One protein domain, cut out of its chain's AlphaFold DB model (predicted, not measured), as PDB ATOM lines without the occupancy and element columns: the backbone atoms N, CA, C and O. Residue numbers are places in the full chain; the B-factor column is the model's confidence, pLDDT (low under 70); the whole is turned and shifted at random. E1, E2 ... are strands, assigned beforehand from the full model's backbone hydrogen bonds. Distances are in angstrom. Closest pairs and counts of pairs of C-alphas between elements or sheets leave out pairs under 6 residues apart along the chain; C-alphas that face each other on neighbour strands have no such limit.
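Overview. This is residues 97 to 174 and 197 to 205 of the 1268 residues of the protein "RYDR_ITPR domain-containing protein" of Aphanomyces astaci (UniProt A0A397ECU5). Little here is regular structure: a strongly twisted, branched antiparallel sheet forks at E1, with E6 along one side and hairpins E2-E3 and E4-E5 spreading from opposite ends of the other. The printed part has 87 residues, no named helix and strands E1 to E6 holding 32 residues, all strand in class. It is compact, radius of gyration of the C-alphas 13.6 A, spanning 39 by 33 by 24 A.

Along the chain. E1, residues 97 to 102, 16.7 A long, begins at C-alpha (31.910, 37.590, -4.659). E2 is 107 to 112, 15.4 A; E3 120 to 124; E4 141 to 145; E5 160 to 164. E6, 199 to 203, ends at C-alpha (27.072, 33.796, -5.268).

Arrangement. E1 to E3 form a meander, successive antiparallel neighbours; with E4, E1's antiparallel neighbour, a Greek key. Within hydrogen-bond range are, among others, N 109 and O 100, 2.9 A; N 110 and O 122, 2.8 A; N 98 and O 141, 2.8 A; N 142 and O 163, 2.8 A; N 101 and O 200, 2.9 A.

Size, cuts and confidence. Across the cut, C-alphas 174 and 197 are 21.5 A apart. Links E3-E4 and E4-E5 are long. Residues 113 to 118, 125 to 135 and 173 to 174 have pLDDT under 70.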
ATOM      1  N   LEU A  97      30.957  38.693  -4.616       91.56
ATOM      2  CA  LEU A  97      31.910  37.590  -4.659       91.56
ATOM      3  C   LEU A  97      31.232  36.313  -5.163       91.56
ATOM      4  O   LEU A  97      30.146  35.942  -4.710       91.56
ATOM      5  N   VAL A  98      31.900  35.618  -6.080       91.50
ATOM      6  CA  VAL A  98      31.405  34.401  -6.724       91.50
ATOM      7  C   VAL A  98      32.468  33.309  -6.786       91.50
ATOM      8  O   VAL A  98      33.670  33.579  -6.839       91.50
ATOM      9  N   ARG A  99      32.010  32.057  -6.856       91.31
ATOM     10  CA  ARG A  99      32.815  30.900  -7.274       91.31
ATOM     11  C   ARG A  99      32.329  30.392  -8.629       91.31
ATOM     12  O   ARG A  99      31.123  30.294  -8.863       91.31
ATOM     13  N   PHE A 100      33.263  30.024  -9.503       90.50
ATOM     14  CA  PHE A 100      32.955  29.400 -10.793       90.50
ATOM     15  C   PHE A 100      33.097  27.877 -10.685       90.50
ATOM     16  O   PHE A 100      34.203  27.375 -10.490       90.50
ATOM     17  N   MET A 101      31.994  27.140 -10.844       87.88
ATOM     18  CA  MET A 101      31.977  25.673 -10.846       87.88
ATOM     19  C   MET A 101      31.820  25.143 -12.273       87.88
ATOM     20  O   MET A 101      30.807  25.385 -12.922       87.88
ATOM     21  N   HIS A 102      32.796  24.395 -12.771       86.69
ATOM     22  CA  HIS A 102      32.743  23.788 -14.096       86.69
ATOM     23  C   HIS A 102      31.778  22.593 -14.102       86.69
ATOM     24  O   HIS A 102      32.062  21.567 -13.485       86.69
ATOM     25  N   CYS A 103      30.672  22.669 -14.848       83.56
ATOM     26  CA  CYS A 103      29.570  21.700 -14.757       83.56
ATOM     27  C   CYS A 103      29.966  20.261 -15.130       83.56
ATOM     28  O   CYS A 103      29.537  19.318 -14.474       83.56
ATOM     29  N   ARG A 104      30.801  20.073 -16.163       79.69
ATOM     30  CA  ARG A 104      31.235  18.732 -16.609       79.69
ATOM     31  C   ARG A 104      32.296  18.091 -15.715       79.69
ATOM     32  O   ARG A 104      32.288  16.879 -15.543       79.69
ATOM     33  N   ALA A 105      33.226  18.890 -15.198       77.25
ATOM     34  CA  ALA A 105      34.276  18.403 -14.318       77.25
ATOM     35  C   ALA A 105      33.751  18.248 -12.881       77.25
ATOM     36  O   ALA A 105      34.207  17.382 -12.155       77.25
ATOM     37  N   GLY A 106      32.790  19.065 -12.442       78.50
ATOM     38  CA  GLY A 106      32.471  19.163 -11.017       78.50
ATOM     39  C   GLY A 106      33.665  19.710 -10.223       78.50
ATOM     40  O   GLY A 106      33.957  19.239  -9.130       78.50
ATOM     41  N   ALA A 107      34.397  20.656 -10.816       82.38
ATOM     42  CA  ALA A 107      35.588  21.294 -10.255       82.38
ATOM     43  C   ALA A 107      35.388  22.808 -10.185       82.38
ATOM     44  O   ALA A 107      34.650  23.371 -10.994       82.38
ATOM     45  N   PHE A 108      36.068  23.475  -9.259       86.56
ATOM     46  CA  PHE A 108      36.006  24.927  -9.108       86.56
ATOM     47  C   PHE A 108      37.217  25.606  -9.750       86.56
ATOM     48  O   PHE A 108      38.296  25.016  -9.845       86.56
ATOM     49  N   LEU A 109      37.031  26.847 -10.199       87.69
ATOM     50  CA  LEU A 109      38.079  27.679 -10.784       87.69
ATOM     51  C   LEU A 109      38.906  28.362  -9.690       87.69
ATOM     52  O   LEU A 109      38.371  29.152  -8.914       87.69
ATOM     53  N   TYR A 110      40.204  28.075  -9.665       86.69
ATOM     54  CA  TYR A 110      41.160  28.617  -8.704       86.69
ATOM     55  C   TYR A 110      42.133  29.563  -9.396       86.69
ATOM     56  O   TYR A 110      42.613  29.251 -10.488       86.69
ATOM     57  N   GLY A 111      42.459  30.680  -8.749       83.44
ATOM     58  CA  GLY A 111      43.604  31.514  -9.100       83.44
ATOM     59  C   GLY A 111      44.834  31.125  -8.280       83.44
ATOM     60  O   GLY A 111      44.720  30.720  -7.131       83.44
ATOM     61  N   ASN A 112      46.028  31.239  -8.857       72.62
ATOM     62  CA  ASN A 112      47.289  31.134  -8.133       72.62
ATOM     63  C   ASN A 112      48.167  32.350  -8.457       72.62
ATOM     64  O   ASN A 112      48.358  32.695  -9.629       72.62
ATOM     65  N   GLY A 113      48.689  33.002  -7.419       61.53
ATOM     66  CA  GLY A 113      49.653  34.092  -7.549       61.53
ATOM     67  C   GLY A 113      51.055  33.524  -7.740       61.53
ATOM     68  O   GLY A 113      51.716  33.178  -6.767       61.53
ATOM     69  N   GLY A 114      51.495  33.375  -8.989       49.72
ATOM     70  CA  GLY A 114      52.883  33.033  -9.299       49.72
ATOM     71  C   GLY A 114      53.795  34.262  -9.246       49.72
ATOM     72  O   GLY A 114      53.337  35.388  -9.385       49.72
ATOM     73  N   SER A 115      55.101  34.036  -9.100       43.12
ATOM     74  CA  SER A 115      56.173  35.048  -9.023       43.12
ATOM     75  C   SER A 115      56.417  35.849 -10.319       43.12
ATOM     76  O   SER A 115      57.437  36.517 -10.447       43.12
ATOM     77  N   GLN A 116      55.526  35.733 -11.301       47.56
ATOM     78  CA  GLN A 116      55.566  36.415 -12.595       47.56
ATOM     79  C   GLN A 116      54.204  37.086 -12.791       47.56
ATOM     80  O   GLN A 116      53.200  36.481 -12.426       47.56
ATOM     81  N   ASP A 117      54.170  38.287 -13.372       54.38
ATOM     82  CA  ASP A 117      53.029  39.228 -13.463       54.38
ATOM     83  C   ASP A 117      51.711  38.701 -14.096       54.38
ATOM     84  O   ASP A 117      50.785  39.468 -14.356       54.38
ATOM     85  N   LEU A 118      51.583  37.397 -14.353       63.00
ATOM     86  CA  LEU A 118      50.416  36.755 -14.949       63.00
ATOM     87  C   LEU A 118      49.681  35.864 -13.938       63.00
ATOM     88  O   LEU A 118      50.239  34.919 -13.374       63.00
ATOM     89  N   LEU A 119      48.380  36.126 -13.771       71.19
ATOM     90  CA  LEU A 119      47.468  35.282 -12.999       71.19
ATOM     91  C   LEU A 119      47.369  33.895 -13.648       71.19
ATOM     92  O   LEU A 119      46.834  33.749 -14.746       71.19
ATOM     93  N   GLN A 120      47.833  32.859 -12.948       74.25
ATOM     94  CA  GLN A 120      47.599  31.480 -13.370       74.25
ATOM     95  C   GLN A 120      46.263  31.008 -12.814       74.25
ATOM     96  O   GLN A 120      46.006  31.170 -11.624       74.25
ATOM     97  N   VAL A 121      45.430  30.380 -13.640       79.06
ATOM     98  CA  VAL A 121      44.170  29.785 -13.179       79.06
ATOM     99  C   VAL A 121      44.109  28.298 -13.520       79.06
ATOM    100  O   VAL A 121      44.694  27.847 -14.506       79.06
ATOM    101  N   ARG A 122      43.496  27.508 -12.633       81.50
ATOM    102  CA  ARG A 122      43.422  26.041 -12.702       81.50
ATOM    103  C   ARG A 122      42.048  25.553 -12.244       81.50
ATOM    104  O   ARG A 122      41.378  26.229 -11.468       81.50
ATOM    105  N   LEU A 123      41.637  24.372 -12.708       81.50
ATOM    106  CA  LEU A 123      40.454  23.683 -12.190       81.50
ATOM    107  C   LEU A 123      40.872  22.713 -11.086       81.50
ATOM    108  O   LEU A 123      41.711  21.842 -11.314       81.50
ATOM    109  N   CYS A 124      40.267  22.849  -9.910       75.19
ATOM    110  CA  CYS A 124      40.545  22.004  -8.755       75.19
ATOM    111  C   CYS A 124      39.283  21.237  -8.348       75.19
ATOM    112  O   CYS A 124      38.228  21.830  -8.109       75.19
ATOM    113  N   HIS A 125      39.398  19.911  -8.248       69.88
ATOM    114  CA  HIS A 125      38.379  19.085  -7.608       69.88
ATOM    115  C   HIS A 125      38.623  19.113  -6.101       69.88
ATOM    116  O   HIS A 125      39.653  18.622  -5.639       69.88
ATOM    117  N   GLN A 126      37.691  19.678  -5.337       63.03
ATOM    118  CA  GLN A 126      37.662  19.478  -3.891       63.03
ATOM    119  C   GLN A 126      36.622  18.407  -3.555       63.03
ATOM    120  O   GLN A 126      35.521  18.446  -4.109       63.03
ATOM    121  N   PRO A 127      36.950  17.446  -2.673       49.03
ATOM    122  CA  PRO A 127      35.931  16.597  -2.081       49.03
ATOM    123  C   PRO A 127      34.988  17.505  -1.290       49.03
ATOM    124  O   PRO A 127      35.448  18.341  -0.515       49.03
ATOM    125  N   ALA A 128      33.685  17.378  -1.527       43.81
ATOM    126  CA  ALA A 128      32.690  18.018  -0.683       43.81
ATOM    127  C   ALA A 128      32.935  17.559   0.765       43.81
ATOM    128  O   ALA A 128      32.905  16.357   1.029       43.81
ATOM    129  N   ASP A 129      33.213  18.491   1.680       46.34
ATOM    130  CA  ASP A 129      33.141  18.196   3.114       46.34
ATOM    131  C   ASP A 129      31.696  17.747   3.450       46.34
ATOM    132  O   ASP A 129      30.781  17.933   2.643       46.34
ATOM    133  N   GLU A 130      31.454  17.160   4.628       39.28
ATOM    134  CA  GLU A 130      30.132  16.629   5.039       39.28
ATOM    135  C   GLU A 130      28.976  17.653   4.922       39.28
ATOM    136  O   GLU A 130      27.807  17.277   4.857       39.28
ATOM    137  N   THR A 131      29.299  18.948   4.838       41.84
ATOM    138  CA  THR A 131      28.383  20.087   4.668       41.84
ATOM    139  C   THR A 131      28.217  20.573   3.218       41.84
ATOM    140  O   THR A 131      27.443  21.497   2.969       41.84
ATOM    141  N   GLY A 132      28.919  19.989   2.242       44.91
ATOM    142  CA  GLY A 132      28.797  20.323   0.817       44.91
ATOM    143  C   GLY A 132      29.412  21.662   0.380       44.91
ATOM    144  O   GLY A 132      29.246  22.048  -0.779       44.91
ATOM    145  N   GLY A 133      30.104  22.381   1.271       54.66
ATOM    146  CA  GLY A 133      30.693  23.699   1.002       54.66
ATOM    147  C   GLY A 133      32.154  23.646   0.540       54.66
ATOM    148  O   GLY A 133      32.964  22.904   1.089       54.66
ATOM    149  N   VAL A 134      32.508  24.468  -0.453       62.53
ATOM    150  CA  VAL A 134      33.904  24.828  -0.757       62.53
ATOM    151  C   VAL A 134      34.243  26.074   0.041       62.53
ATOM    152  O   VAL A 134      33.524  27.057  -0.069       62.53
ATOM    153  N   HIS A 135      35.335  26.061   0.803       69.75
ATOM    154  CA  HIS A 135      35.725  27.182   1.672       69.75
ATOM    155  C   HIS A 135      37.101  27.773   1.329       69.75
ATOM    156  O   HIS A 135      37.749  28.370   2.175       69.75
ATOM    157  N   SER A 136      37.571  27.625   0.088       80.31
ATOM    158  CA  SER A 136      38.873  28.165  -0.329       80.31
ATOM    159  C   SER A 136      38.793  29.631  -0.753       80.31
ATOM    160  O   SER A 136      37.901  30.019  -1.519       80.31
ATOM    161  N   VAL A 137      39.785  30.418  -0.331       82.50
ATOM    162  CA  VAL A 137      39.958  31.826  -0.729       82.50
ATOM    163  C   VAL A 137      40.514  31.964  -2.155       82.50
ATOM    164  O   VAL A 137      40.221  32.942  -2.838       82.50
ATOM    165  N   GLN A 138      41.231  30.953  -2.656       84.81
ATOM    166  CA  GLN A 138      41.758  30.918  -4.031       84.81
ATOM    167  C   GLN A 138      40.665  30.669  -5.083       84.81
ATOM    168  O   GLN A 138      40.878  30.857  -6.279       84.81
ATOM    169  N   SER A 139      39.480  30.233  -4.648       87.31
ATOM    170  CA  SER A 139      38.301  30.072  -5.506       87.31
ATOM    171  C   SER A 139      37.424  31.329  -5.592       87.31
ATOM    172  O   SER A 139      36.396  31.301  -6.269       87.31
ATOM    173  N   LEU A 140      37.793  32.407  -4.886       89.94
ATOM    174  CA  LEU A 140      37.001  33.630  -4.781       89.94
ATOM    175  C   LEU A 140      37.306  34.599  -5.920       89.94
ATOM    176  O   LEU A 140      38.444  35.042  -6.111       89.94
ATOM    177  N   TRP A 141      36.247  35.005  -6.610       90.81
ATOM    178  CA  TRP A 141      36.303  35.965  -7.701       90.81
ATOM    179  C   TRP A 141      35.328  37.100  -7.440       90.81
ATOM    180  O   TRP A 141      34.200  36.868  -7.025       90.81
ATOM    181  N   GLN A 142      35.753  38.328  -7.696       91.81
ATOM    182  CA  GLN A 142      34.903  39.502  -7.618       91.81
ATOM    183  C   GLN A 142      34.464  39.900  -9.023       91.81
ATOM    184  O   GLN A 142      35.303  40.088  -9.910       91.81
ATOM    185  N   VAL A 143      33.155  40.034  -9.219       90.88
ATOM    186  CA  VAL A 143      32.583  40.535 -10.473       90.88
ATOM    187  C   VAL A 143      32.421  42.041 -10.346       90.88
ATOM    188  O   VAL A 143      31.755  42.508  -9.431       90.88
ATOM    189  N   GLN A 144      33.030  42.813 -11.240       89.06
ATOM    190  CA  GLN A 144      32.946  44.275 -11.232       89.06
ATOM    191  C   GLN A 144      32.480  44.783 -12.595       89.06
ATOM    192  O   GLN A 144      32.868  44.239 -13.628       89.06
ATOM    193  N   HIS A 145      31.648  45.825 -12.615       87.31
ATOM    194  CA  HIS A 145      31.372  46.562 -13.851       87.31
ATOM    195  C   HIS A 145      32.629  47.324 -14.294       87.31
ATOM    196  O   HIS A 145      33.546  47.542 -13.504       87.31
ATOM    197  N   VAL A 146      32.682  47.723 -15.569       84.62
ATOM    198  CA  VAL A 146      33.782  48.563 -16.084       84.62
ATOM    199  C   VAL A 146      33.862  49.894 -15.326       84.62
ATOM    200  O   VAL A 146      34.956  50.378 -15.047       84.62
ATOM    201  N   ASP A 147      32.706  50.455 -14.960       81.50
ATOM    202  CA  ASP A 147      32.619  51.557 -14.003       81.50
ATOM    203  C   ASP A 147      32.621  51.003 -12.569       81.50
ATOM    204  O   ASP A 147      31.687  50.313 -12.156       81.50
ATOM    205  N   ILE A 148      33.671  51.322 -11.813       78.38
ATOM    206  CA  ILE A 148      33.893  50.845 -10.438       78.38
ATOM    207  C   ILE A 148      32.835  51.412  -9.477       78.38
ATOM    208  O   ILE A 148      32.565  50.817  -8.434       78.38
ATOM    209  N   LEU A 149      32.214  52.541  -9.826       81.56
ATOM    210  CA  LEU A 149      31.201  53.208  -9.006       81.56
ATOM    211  C   LEU A 149      29.796  52.621  -9.217       81.56
ATOM    212  O   LEU A 149      28.858  53.013  -8.523       81.56
ATOM    213  N   ASN A 150      29.649  51.670 -10.145       83.94
ATOM    214  CA  ASN A 150      28.392  51.005 -10.450       83.94
ATOM    215  C   ASN A 150      28.293  49.636  -9.753       83.94
ATOM    216  O   ASN A 150      28.928  48.662 -10.157       83.94
ATOM    217  N   GLY A 151      27.433  49.551  -8.739       83.94
ATOM    218  CA  GLY A 151      27.085  48.338  -7.995       83.94
ATOM    219  C   GLY A 151      25.727  47.728  -8.368       83.94
ATOM    220  O   GLY A 151      25.190  46.916  -7.613       83.94
ATOM    221  N   ASN A 152      25.127  48.129  -9.493       86.31
ATOM    222  CA  ASN A 152      23.824  47.616  -9.925       86.31
ATOM    223  C   ASN A 152      23.885  46.154 -10.408       86.31
ATOM    224  O   ASN A 152      24.961  45.560 -10.547       86.31
ATOM    225  N   GLU A 153      22.714  45.567 -10.673       86.94
ATOM    226  CA  GLU A 153      22.596  44.196 -11.176       86.94
ATOM    227  C   GLU A 153      23.365  43.979 -12.491       86.94
ATOM    228  O   GLU A 153      23.401  44.829 -13.386       86.94
ATOM    229  N   VAL A 154      24.017  42.824 -12.595       86.69
ATOM    230  CA  VAL A 154      24.731  42.379 -13.790       86.69
ATOM    231  C   VAL A 154      23.720  41.733 -14.732       86.69
ATOM    232  O   VAL A 154      23.182  40.664 -14.441       86.69
ATOM    233  N   THR A 155      23.460  42.373 -15.871       84.31
ATOM    234  CA  THR A 155      22.550  41.851 -16.899       84.31
ATOM    235  C   THR A 155      23.317  41.055 -17.956       84.31
ATOM    236  O   THR A 155      24.541  41.121 -18.045       84.31
ATOM    237  N   VAL A 156      22.607  40.309 -18.809       81.94
ATOM    238  CA  VAL A 156      23.223  39.500 -19.886       81.94
ATOM    239  C   VAL A 156      24.026  40.360 -20.878       81.94
ATOM    240  O   VAL A 156      24.938  39.861 -21.529       81.94
ATOM    241  N   THR A 157      23.703  41.651 -20.990       83.06
ATOM    242  CA  THR A 157      24.402  42.613 -21.854       83.06
ATOM    243  C   THR A 157      25.494  43.403 -21.133       83.06
ATOM    244  O   THR A 157      26.201  44.176 -21.778       83.06
ATOM    245  N   SER A 158      25.624  43.261 -19.812       83.62
ATOM    246  CA  SER A 158      26.639  43.972 -19.035       83.62
ATOM    247  C   SER A 158      28.041  43.488 -19.397       83.62
ATOM    248  O   SER A 158      28.313  42.290 -19.455       83.62
ATOM    249  N   VAL A 159      28.954  44.437 -19.602       83.88
ATOM    250  CA  VAL A 159      30.385  44.151 -19.722       83.88
ATOM    251  C   VAL A 159      30.982  44.224 -18.323       83.88
ATOM    252  O   VAL A 159      30.958  45.279 -17.687       83.88
ATOM    253  N   CYS A 160      31.502  43.098 -17.843       86.00
ATOM    254  CA  CYS A 160      32.076  42.988 -16.509       86.00
ATOM    255  C   CYS A 160      33.520  42.498 -16.574       86.00
ATOM    256  O   CYS A 160      33.892  41.688 -17.423       86.00
ATOM    257  N   CYS A 161      34.311  42.959 -15.617       87.06
ATOM    258  CA  CYS A 161      35.650  42.483 -15.344       87.06
ATOM    259  C   CYS A 161      35.600  41.504 -14.166       87.06
ATOM    260  O   CYS A 161      34.852  41.695 -13.205       87.06
ATOM    261  N   VAL A 162      36.416  40.452 -14.229       89.38
ATOM    262  CA  VAL A 162      36.517  39.452 -13.161       89.38
ATOM    263  C   VAL A 162      37.890  39.565 -12.514       89.38
ATOM    264  O   VAL A 162      38.919  39.413 -13.178       89.38
ATOM    265  N   ARG A 163      37.900  39.837 -11.210       88.00
ATOM    266  CA  ARG A 163      39.113  40.007 -10.409       88.00
ATOM    267  C   ARG A 163      39.265  38.845  -9.440       88.00
ATOM    268  O   ARG A 163      38.329  38.502  -8.728       88.00
ATOM    269  N   HIS A 164      40.447  38.251  -9.379       88.19
ATOM    270  CA  HIS A 164      40.770  37.264  -8.358       88.19
ATOM    271  C   HIS A 164      40.993  37.965  -7.015       88.19
ATOM    272  O   HIS A 164      41.808  38.887  -6.924       88.19
ATOM    273  N   VAL A 165      40.281  37.545  -5.967       87.00
ATOM    274  CA  VAL A 165      40.272  38.279  -4.689       87.00
ATOM    275  C   VAL A 165      41.614  38.149  -3.962       87.00
ATOM    276  O   VAL A 165      42.153  39.151  -3.493       87.00
ATOM    277  N   ALA A 166      42.194  36.944  -3.919       82.19
ATOM    278  CA  ALA A 166      43.407  36.677  -3.144       82.19
ATOM    279  C   ALA A 166      44.664  37.325  -3.749       82.19
ATOM    280  O   ALA A 166      45.427  37.980  -3.045       82.19
ATOM    281  N   SER A 167      44.874  37.175  -5.062       78.94
ATOM    282  CA  SER A 167      46.056  37.734  -5.742       78.94
ATOM    283  C   SER A 167      45.851  39.150  -6.274       78.94
ATOM    284  O   SER A 167      46.803  39.749  -6.765       78.94
ATOM    285  N   ARG A 168      44.618  39.678  -6.231       80.25
ATOM    286  CA  ARG A 168      44.234  40.977  -6.814       80.25
ATOM    287  C   ARG A 168      44.441  41.092  -8.333       80.25
ATOM    288  O   ARG A 168      44.283  42.183  -8.881       80.25
ATOM    289  N   GLY A 169      44.758  39.987  -9.009       81.81
ATOM    290  CA  GLY A 169      44.943  39.925 -10.457       81.81
ATOM    291  C   GLY A 169      43.620  39.903 -11.221       81.81
ATOM    292  O   GLY A 169      42.595  39.459 -10.705       81.81
ATOM    293  N   TRP A 170      43.649  40.357 -12.468       83.12
ATOM    294  CA  TRP A 170      42.499  40.319 -13.371       83.12
ATOM    295  C   TRP A 170      42.572  39.110 -14.299       83.12
ATOM    296  O   TRP A 170      43.659  38.695 -14.702       83.12
ATOM    297  N   VAL A 171      41.414  38.561 -14.663       81.81
ATOM    298  CA  VAL A 171      41.336  37.553 -15.725       81.81
ATOM    299  C   VAL A 171      41.471  38.258 -17.071       81.81
ATOM    300  O   VAL A 171      40.660  39.118 -17.406       81.81
ATOM    301  N   GLY A 172      42.484  37.889 -17.852       72.06
ATOM    302  CA  GLY A 172      42.720  38.459 -19.175       72.06
ATOM    303  C   GLY A 172      43.574  37.548 -20.049       72.06
ATOM    304  O   GLY A 172      44.268  36.662 -19.552       72.06
ATOM    305  N   LEU A 173      43.512  37.764 -21.364       65.12
ATOM    306  CA  LEU A 173      44.401  37.110 -22.321       65.12
ATOM    307  C   LEU A 173      45.724  37.889 -22.393       65.12
ATOM    308  O   LEU A 173      45.683  39.116 -22.522       65.12
ATOM    309  N   PRO A 174      46.891  37.224 -22.326       61.06
ATOM    310  CA  PRO A 174      48.166  37.908 -22.474       61.06
ATOM    311  C   PRO A 174      48.293  38.505 -23.890       61.06
ATOM    312  O   PRO A 174      47.948  37.842 -24.874       61.06
ATOM    313  N   ASN A 197      31.189  22.903 -21.664       75.06
ATOM    314  CA  ASN A 197      32.161  23.652 -20.848       75.06
ATOM    315  C   ASN A 197      31.536  24.828 -20.069       75.06
ATOM    316  O   ASN A 197      32.193  25.827 -19.782       75.06
ATOM    317  N   ALA A 198      30.246  24.732 -19.738       85.06
ATOM    318  CA  ALA A 198      29.553  25.762 -18.971       85.06
ATOM    319  C   ALA A 198      30.034  25.825 -17.507       85.06
ATOM    320  O   ALA A 198      30.232  24.792 -16.857       85.06
ATOM    321  N   PHE A 199      30.141  27.047 -16.979       87.44
ATOM    322  CA  PHE A 199      30.356  27.310 -15.558       87.44
ATOM    323  C   PHE A 199      29.046  27.709 -14.880       87.44
ATOM    324  O   PHE A 199      28.316  28.571 -15.368       87.44
ATOM    325  N   ARG A 200      28.774  27.115 -13.721       88.44
ATOM    326  CA  ARG A 200      27.751  27.579 -12.789       88.44
ATOM    327  C   ARG A 200      28.363  28.621 -11.858       88.44
ATOM    328  O   ARG A 200      29.400  28.370 -11.245       88.44
ATOM    329  N   LEU A 201      27.693  29.762 -11.737       88.75
ATOM    330  CA  LEU A 201      28.024  30.796 -10.762       88.75
ATOM    331  C   LEU A 201      27.404  30.455  -9.409       88.75
ATOM    332  O   LEU A 201      26.210  30.163  -9.317       88.75
ATOM    333  N   GLN A 202      28.219  30.513  -8.364       89.38
ATOM    334  CA  GLN A 202      27.776  30.433  -6.980       89.38
ATOM    335  C   GLN A 202      28.051  31.778  -6.307       89.38
ATOM    336  O   GLN A 202      29.211  32.110  -6.072       89.38
ATOM    337  N   ILE A 203      26.991  32.539  -6.024       88.75
ATOM    338  CA  ILE A 203      27.072  33.796  -5.268       88.75
ATOM    339  C   ILE A 203      27.354  33.460  -3.804       88.75
ATOM    340  O   ILE A 203      26.733  32.558  -3.233       88.75
ATOM    341  N   ILE A 204      28.316  34.161  -3.219       88.12
ATOM    342  CA  ILE A 204      28.775  33.934  -1.851       88.12
ATOM    343  C   ILE A 204      27.940  34.768  -0.890       88.12
ATOM    344  O   ILE A 204      27.613  35.921  -1.170       88.12
ATOM    345  N   GLN A 205      27.589  34.180   0.251       84.25
ATOM    346  CA  GLN A 205      26.803  34.875   1.263       84.25
ATOM    347  C   GLN A 205      27.601  36.043   1.867       84.25
ATOM    348  O   GLN A 205      28.809  35.901   2.074       84.25
TER     349      GLN A 205